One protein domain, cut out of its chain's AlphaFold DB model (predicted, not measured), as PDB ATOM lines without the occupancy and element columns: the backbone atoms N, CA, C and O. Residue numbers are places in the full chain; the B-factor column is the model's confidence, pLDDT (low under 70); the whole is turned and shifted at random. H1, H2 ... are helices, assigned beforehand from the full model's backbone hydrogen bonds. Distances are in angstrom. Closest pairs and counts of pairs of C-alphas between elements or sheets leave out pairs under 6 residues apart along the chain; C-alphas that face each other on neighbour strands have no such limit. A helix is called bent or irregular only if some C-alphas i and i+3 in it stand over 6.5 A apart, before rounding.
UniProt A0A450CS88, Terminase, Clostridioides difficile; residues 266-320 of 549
ATOM      1  N   ASP A 266      27.931   3.660 -39.328       95.06
ATOM      2  CA  ASP A 266      28.088   5.061 -38.910       95.06
ATOM      3  C   ASP A 266      29.351   5.683 -39.519       95.06
ATOM      4  O   ASP A 266      29.398   6.887 -39.753       95.06
ATOM      5  N   ASP A 267      30.364   4.855 -39.786       93.25
ATOM      6  CA  ASP A 267      31.612   5.255 -40.429       93.25
ATOM      7  C   ASP A 267      32.034   4.214 -41.486       93.25
ATOM      8  O   ASP A 267      31.704   3.026 -41.415       93.25
ATOM      9  N   LYS A 268      32.763   4.643 -42.519       89.50
ATOM     10  CA  LYS A 268      33.250   3.729 -43.561       89.50
ATOM     11  C   LYS A 268      34.326   2.779 -43.043       89.50
ATOM     12  O   LYS A 268      34.448   1.680 -43.572       89.50
ATOM     13  N   ASP A 269      35.067   3.177 -42.014       89.75
ATOM     14  CA  ASP A 269      36.153   2.409 -41.411       89.75
ATOM     15  C   ASP A 269      35.630   1.319 -40.459       89.75
ATOM     16  O   ASP A 269      36.404   0.508 -39.966       89.75
ATOM     17  N   GLU A 270      34.312   1.223 -40.239       95.69
ATOM     18  CA  GLU A 270      33.717   0.140 -39.444       95.69
ATOM     19  C   GLU A 270      33.549  -1.179 -40.218       95.69
ATOM     20  O   GLU A 270      33.190  -2.199 -39.632       95.69
ATOM     21  N   TRP A 271      33.755  -1.168 -41.540       96.00
ATOM     22  CA  TRP A 271      33.386  -2.261 -42.449       96.00
ATOM     23  C   TRP A 271      34.083  -3.594 -42.166       96.00
ATOM     24  O   TRP A 271      33.563  -4.653 -42.520       96.00
ATOM     25  N   ASP A 272      35.255  -3.569 -41.542       94.88
ATOM     26  CA  ASP A 272      36.028  -4.756 -41.197       94.88
ATOM     27  C   ASP A 272      35.883  -5.197 -39.735       94.88
ATOM     28  O   ASP A 272      36.491  -6.202 -39.353       94.88
ATOM     29  N   ARG A 273      35.035  -4.498 -38.966       97.19
ATOM     30  CA  ARG A 273      34.679  -4.793 -37.575       97.19
ATOM     31  C   ARG A 273      33.359  -5.554 -37.521       97.19
ATOM     32  O   ARG A 273      32.293  -4.996 -37.787       97.19
ATOM     33  N   GLU A 274      33.428  -6.839 -37.197       97.56
ATOM     34  CA  GLU A 274      32.290  -7.761 -37.266       97.56
ATOM     35  C   GLU A 274      31.108  -7.329 -36.382       97.56
ATOM     36  O   GLU A 274      29.950  -7.409 -36.796       97.56
ATOM     37  N   GLU A 275      31.396  -6.768 -35.210       96.44
ATOM     38  CA  GLU A 275      30.417  -6.218 -34.274       96.44
ATOM     39  C   GLU A 275      29.615  -5.036 -34.846       96.44
ATOM     40  O   GLU A 275      28.514  -4.747 -34.379       96.44
ATOM     41  N   CYS A 276      30.129  -4.359 -35.879       97.88
ATOM     42  CA  CYS A 276      29.449  -3.242 -36.534       97.88
ATOM     43  C   CYS A 276      28.520  -3.698 -37.669       97.88
ATOM     44  O   CYS A 276      27.636  -2.946 -38.076       97.88
ATOM     45  N   TRP A 277      28.660  -4.921 -38.189       98.25
ATOM     46  CA  TRP A 277      27.930  -5.355 -39.388       98.25
ATOM     47  C   TRP A 277      26.412  -5.418 -39.200       98.25
ATOM     48  O   TRP A 277      25.662  -5.197 -40.159       98.25
ATOM     49  N   ILE A 278      25.961  -5.688 -37.970       97.88
ATOM     50  CA  ILE A 278      24.546  -5.706 -37.577       97.88
ATOM     51  C   ILE A 278      23.877  -4.333 -37.776       97.88
ATOM     52  O   ILE A 278      22.692  -4.289 -38.105       97.88
ATOM     53  N   LYS A 279      24.632  -3.222 -37.713       98.50
ATOM     54  CA  LYS A 279      24.114  -1.860 -37.942       98.50
ATOM     55  C   LYS A 279      23.439  -1.708 -39.310       98.50
ATOM     56  O   LYS A 279      22.366  -1.119 -39.402       98.50
ATOM     57  N   ALA A 280      24.041  -2.288 -40.354       98.06
ATOM     58  CA  ALA A 280      23.505  -2.301 -41.717       98.06
ATOM     59  C   ALA A 280      22.681  -3.561 -42.044       98.06
ATOM     60  O   ALA A 280      21.915  -3.589 -43.013       98.06
ATOM     61  N   ASN A 281      22.845  -4.625 -41.254       98.06
ATOM     62  CA  ASN A 281      22.245  -5.936 -41.483       98.06
ATOM     63  C   ASN A 281      21.478  -6.400 -40.239       98.06
ATOM     64  O   ASN A 281      21.935  -7.324 -39.576       98.06
ATOM     65  N   PRO A 282      20.308  -5.828 -39.914       97.38
ATOM     66  CA  PRO A 282      19.595  -6.153 -38.673       97.38
ATOM     67  C   PRO A 282      19.127  -7.616 -38.579       97.38
ATOM     68  O   PRO A 282      18.806  -8.086 -37.495       97.38
ATOM     69  N   GLY A 283      19.094  -8.348 -39.700       95.75
ATOM     70  CA  GLY A 283      18.810  -9.785 -39.741       95.75
ATOM     71  C   GLY A 283      20.060 -10.670 -39.793       95.75
ATOM     72  O   GLY A 283      19.977 -11.798 -40.283       95.75
ATOM     73  N   LEU A 284      21.238 -10.167 -39.412       96.38
ATOM     74  CA  LEU A 284      22.481 -10.942 -39.411       96.38
ATOM     75  C   LEU A 284      22.407 -12.082 -38.383       96.38
ATOM     76  O   LEU A 284      21.995 -11.889 -37.247       96.38
ATOM     77  N   GLY A 285      22.803 -13.285 -38.796       92.69
ATOM     78  CA  GLY A 285      22.731 -14.508 -37.994       92.69
ATOM     79  C   GLY A 285      21.438 -15.304 -38.200       92.69
ATOM     80  O   GLY A 285      21.509 -16.521 -38.357       92.69
ATOM     81  N   THR A 286      20.281 -14.642 -38.279       91.00
ATOM     82  CA  THR A 286      18.969 -15.305 -38.428       91.00
ATOM     83  C   THR A 286      18.496 -15.378 -39.881       91.00
ATOM     84  O   THR A 286      18.125 -16.448 -40.367       91.00
ATOM     85  N   ILE A 287      18.562 -14.260 -40.608       92.12
ATOM     86  CA  ILE A 287      18.128 -14.138 -42.010       92.12
ATOM     87  C   ILE A 287      19.337 -14.192 -42.951       92.12
ATOM     88  O   ILE A 287      19.377 -14.976 -43.902       92.12
ATOM     89  N   LYS A 288      20.342 -13.352 -42.689       94.06
ATOM     90  CA  LYS A 288      21.595 -13.299 -43.443       94.06
ATOM     91  C   LYS A 288      22.662 -14.078 -42.690       94.06
ATOM     92  O   LYS A 288      22.939 -13.793 -41.532       94.06
ATOM     93  N   LYS A 289      23.303 -15.036 -43.355       95.19
ATOM     94  CA  LYS A 289      24.373 -15.827 -42.735       95.19
ATOM     95  C   LYS A 289      25.584 -14.945 -42.427       95.19
ATOM     96  O   LYS A 289      26.104 -14.295 -43.334       95.19
ATOM     97  N   LEU A 290      26.036 -14.979 -41.174       96.50
ATOM     98  CA  LEU A 290      27.222 -14.255 -40.714       96.50
ATOM     99  C   LEU A 290      28.475 -14.677 -41.489       96.50
ATOM    100  O   LEU A 290      29.180 -13.819 -42.010       96.50
ATOM    101  N   ASP A 291      28.679 -15.985 -41.666       96.88
ATOM    102  CA  ASP A 291      29.847 -16.524 -42.377       96.88
ATOM    103  C   ASP A 291      29.937 -16.022 -43.822       96.88
ATOM    104  O   ASP A 291      31.012 -15.663 -44.284       96.88
ATOM    105  N   PHE A 292      28.801 -15.887 -44.517       95.81
ATOM    106  CA  PHE A 292      28.789 -15.347 -45.879       95.81
ATOM    107  C   PHE A 292      29.257 -13.886 -45.919       95.81
ATOM    108  O   PHE A 292      30.015 -13.504 -46.808       95.81
ATOM    109  N   LEU A 293      28.812 -13.061 -44.964       97.38
ATOM    110  CA  LEU A 293      29.265 -11.673 -44.887       97.38
ATOM    111  C   LEU A 293      30.750 -11.598 -44.509       97.38
ATOM    112  O   LEU A 293      31.482 -10.813 -45.107       97.38
ATOM    113  N   ARG A 294      31.205 -12.466 -43.596       97.88
ATOM    114  CA  ARG A 294      32.619 -12.594 -43.226       97.88
ATOM    115  C   ARG A 294      33.487 -12.939 -44.436       97.88
ATOM    116  O   ARG A 294      34.502 -12.283 -44.655       97.88
ATOM    117  N   ASP A 295      33.057 -13.884 -45.266       97.31
ATOM    118  CA  ASP A 295      33.747 -14.245 -46.510       97.31
ATOM    119  C   ASP A 295      33.799 -13.072 -47.497       97.31
ATOM    120  O   ASP A 295      34.843 -12.806 -48.097       97.31
ATOM    121  N   CYS A 296      32.699 -12.325 -47.646       96.62
ATOM    122  CA  CYS A 296      32.674 -11.123 -48.477       96.62
ATOM    123  C   CYS A 296      33.658 -10.056 -47.978       96.62
ATOM    124  O   CYS A 296      34.396  -9.492 -48.786       96.62
ATOM    125  N   VAL A 297      33.707  -9.805 -46.667       97.19
ATOM    126  CA  VAL A 297      34.636  -8.843 -46.058       97.19
ATOM    127  C   VAL A 297      36.085  -9.301 -46.211       97.19
ATOM    128  O   VAL A 297      36.928  -8.513 -46.634       97.19
ATOM    129  N   ASN A 298      36.385 -10.577 -45.966       97.06
ATOM    130  CA  ASN A 298      37.724 -11.135 -46.166       97.06
ATOM    131  C   ASN A 298      38.174 -11.019 -47.626       97.06
ATOM    132  O   ASN A 298      39.306 -10.617 -47.897       97.06
ATOM    133  N   LYS A 299      37.272 -11.285 -48.578       94.12
ATOM    134  CA  LYS A 299      37.548 -11.055 -49.997       94.12
ATOM    135  C   LYS A 299      37.799  -9.576 -50.290       94.12
ATOM    136  O   LYS A 299      38.737  -9.272 -51.011       94.12
ATOM    137  N   ALA A 300      37.015  -8.662 -49.727       93.19
ATOM    138  CA  ALA A 300      37.212  -7.222 -49.904       93.19
ATOM    139  C   ALA A 300      38.523  -6.701 -49.283       93.19
ATOM    140  O   ALA A 300      39.083  -5.734 -49.793       93.19
ATOM    141  N   LYS A 301      39.046  -7.345 -48.228       90.94
ATOM    142  CA  LYS A 301      40.393  -7.070 -47.689       90.94
ATOM    143  C   LYS A 301      41.495  -7.464 -48.676       90.94
ATOM    144  O   LYS A 301      42.496  -6.763 -48.774       90.94
ATOM    145  N   ALA A 302      41.306  -8.569 -49.399       88.50
ATOM    146  CA  ALA A 302      42.270  -9.079 -50.373       88.50
ATOM    147  C   ALA A 302      42.132  -8.452 -51.776       88.50
ATOM    148  O   ALA A 302      43.109  -8.394 -52.517       88.50
ATOM    149  N   ASP A 303      40.934  -7.995 -52.148       82.31
ATOM    150  CA  ASP A 303      40.596  -7.463 -53.470       82.31
ATOM    151  C   ASP A 303      39.982  -6.052 -53.355       82.31
ATOM    152  O   ASP A 303      38.772  -5.911 -53.114       82.31
ATOM    153  N   PRO A 304      40.787  -4.993 -53.581       79.62
ATOM    154  CA  PRO A 304      40.313  -3.611 -53.573       79.62
ATOM    155  C   PRO A 304      39.167  -3.331 -54.554       79.62
ATOM    156  O   PRO A 304      38.364  -2.439 -54.290       79.62
ATOM    157  N   ASN A 305      39.037  -4.091 -55.650       78.69
ATOM    158  CA  ASN A 305      37.944  -3.917 -56.613       78.69
ATOM    159  C   ASN A 305      36.624  -4.509 -56.100       78.69
ATOM    160  O   ASN A 305      35.541  -4.089 -56.511       78.69
ATOM    161  N   PHE A 306      36.687  -5.477 -55.183       83.94
ATOM    162  CA  PHE A 306      35.497  -6.050 -54.563       83.94
ATOM    163  C   PHE A 306      34.987  -5.207 -53.387       83.94
ATOM    164  O   PHE A 306      33.778  -5.180 -53.143       83.94
ATOM    165  N   LYS A 307      35.871  -4.458 -52.705       88.94
ATOM    166  CA  LYS A 307      35.508  -3.612 -51.554       88.94
ATOM    167  C   LYS A 307      34.325  -2.669 -51.827       88.94
ATOM    168  O   LYS A 307      33.373  -2.741 -51.050       88.94
ATOM    169  N   PRO A 308      34.270  -1.878 -52.921       87.75
ATOM    170  CA  PRO A 308      33.117  -1.018 -53.204       87.75
ATOM    171  C   PRO A 308      31.787  -1.778 -53.275       87.75
ATOM    172  O   PRO A 308      30.748  -1.267 -52.862       87.75
ATOM    173  N   THR A 309      31.807  -3.028 -53.754       91.75
ATOM    174  CA  THR A 309      30.606  -3.874 -53.801       91.75
ATOM    175  C   THR A 309      30.114  -4.214 -52.402       91.75
ATOM    176  O   THR A 309      28.919  -4.079 -52.152       91.75
ATOM    177  N   VAL A 310      31.010  -4.602 -51.494       95.38
ATOM    178  CA  VAL A 310      30.657  -4.916 -50.101       95.38
ATOM    179  C   VAL A 310      30.173  -3.661 -49.372       95.38
ATOM    180  O   VAL A 310      29.099  -3.666 -48.774       95.38
ATOM    181  N   MET A 311      30.898  -2.549 -49.512       95.62
ATOM    182  CA  MET A 311      30.531  -1.258 -48.919       95.62
ATOM    183  C   MET A 311      29.113  -0.823 -49.317       95.62
ATOM    184  O   MET A 311      28.291  -0.512 -48.458       95.62
ATOM    185  N   VAL A 312      28.780  -0.885 -50.609       93.31
ATOM    186  CA  VAL A 312      27.466  -0.457 -51.116       93.31
ATOM    187  C   VAL A 312      26.373  -1.480 -50.824       93.31
ATOM    188  O   VAL A 312      25.276  -1.114 -50.403       93.31
ATOM    189  N   LYS A 313      26.623  -2.768 -51.084       95.06
ATOM    190  CA  LYS A 313      25.570  -3.796 -51.073       95.06
ATOM    191  C   LYS A 313      25.356  -4.436 -49.716       95.06
ATOM    192  O   LYS A 313      24.236  -4.867 -49.449       95.06
ATOM    193  N   ASP A 314      26.370  -4.505 -48.870       96.88
ATOM    194  CA  ASP A 314      26.267  -5.133 -47.558       96.88
ATOM    195  C   ASP A 314      26.213  -4.108 -46.423       96.88
ATOM    196  O   ASP A 314      25.571  -4.390 -45.412       96.88
ATOM    197  N   PHE A 315      26.792  -2.919 -46.615       97.75
ATOM    198  CA  PHE A 315      26.897  -1.888 -45.577       97.75
ATOM    199  C   PHE A 315      26.161  -0.574 -45.872       97.75
ATOM    200  O   PHE A 315      26.132   0.304 -45.016       97.75
ATOM    201  N   ASN A 316      25.519  -0.458 -47.042       96.25
ATOM    202  CA  ASN A 316      24.794   0.736 -47.493       96.25
ATOM    203  C   ASN A 316      25.630   2.028 -47.569       96.25
ATOM    204  O   ASN A 316      25.068   3.117 -47.639       96.25
ATOM    205  N   MET A 317      26.952   1.920 -47.670       92.69
ATOM    206  CA  MET A 317      27.840   3.073 -47.822       92.69
ATOM    207  C   MET A 317      27.852   3.578 -49.266       92.69
ATOM    208  O   MET A 317      27.768   2.796 -50.214       92.69
ATOM    209  N   LYS A 318      27.961   4.897 -49.455       85.75
ATOM    210  CA  LYS A 318      28.094   5.499 -50.789       85.75
ATOM    211  C   LYS A 318      29.514   5.272 -51.328       85.75
ATOM    212  O   LYS A 318      30.472   5.755 -50.744       85.75
ATOM    213  N   GLU A 319      29.632   4.582 -52.463       77.94
ATOM    214  CA  GLU A 319      30.890   4.382 -53.210       77.94
ATOM    215  C   GLU A 319      30.682   4.514 -54.729       77.94
ATOM    216  O   GLU A 319      29.558   4.384 -55.225       77.94
ATOM    217  N   ASN A 320      31.765   4.706 -55.481       66.00
ATOM    218  CA  ASN A 320      31.757   4.625 -56.949       66.00
ATOM    219  C   ASN A 320      32.051   3.187 -57.429       66.00
ATOM    220  O   ASN A 320      32.445   2.325 -56.640       66.00
TER     221      ASN A 320
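Overview. This is residues 266 to 320 of the 549 residues of the protein "Terminase" of Clostridioides difficile (UniProt A0A450CS88). The longest helix, H2, folds back through a tight turn into the shorter H3, and the short H1 sits crosswise to H2 at the open end of this helical hairpin. The printed part has 55 residues with three named helices, H1, H2, H3 in chain order, and no named strand: all helix. It is compact, radius of gyration of the C-alphas 10.3 A, spanning 29 by 21 by 16 A.

Along the chain. H2, residues 290 to 302, runs 18.6 A from C-alpha 290 at (27.222, -14.255, -40.714). H3, residues 307 to 315, ends at C-alpha 315, (26.897, -1.888, -45.577). H1, residues 274 to 280, is only just irregular: C-alphas 275 and 278 are 6.8 A apart.

Arrangement. H2 and H3 form a hairpin and touch, closest C-alphas Ala 300 and Lys 307, 4.3 A, at a shallow tilt of 23 degrees, opposite ways. H1 and H3 only just touch, with 3 pairs of C-alphas within 8 A, closest Ala 280 and Phe 315, 5.2 A. H1 and H2 are close but not clearly touching, closest C-alphas Glu 274 and Arg 294, 7.7 A, about perpendicular at 75 degrees. In H2 and H3 every O i to N i+4 pair is within hydrogen-bond range; in H1, 0 of 3, but 3 of 4 O i to N i+3 pairs.

Size, cuts and confidence. The farthest C-alphas, Thr 286 and Asn 320, are 30.1 A apart. The printed part has no cut and no long link between helices; residue 320 is under pLDDT 70.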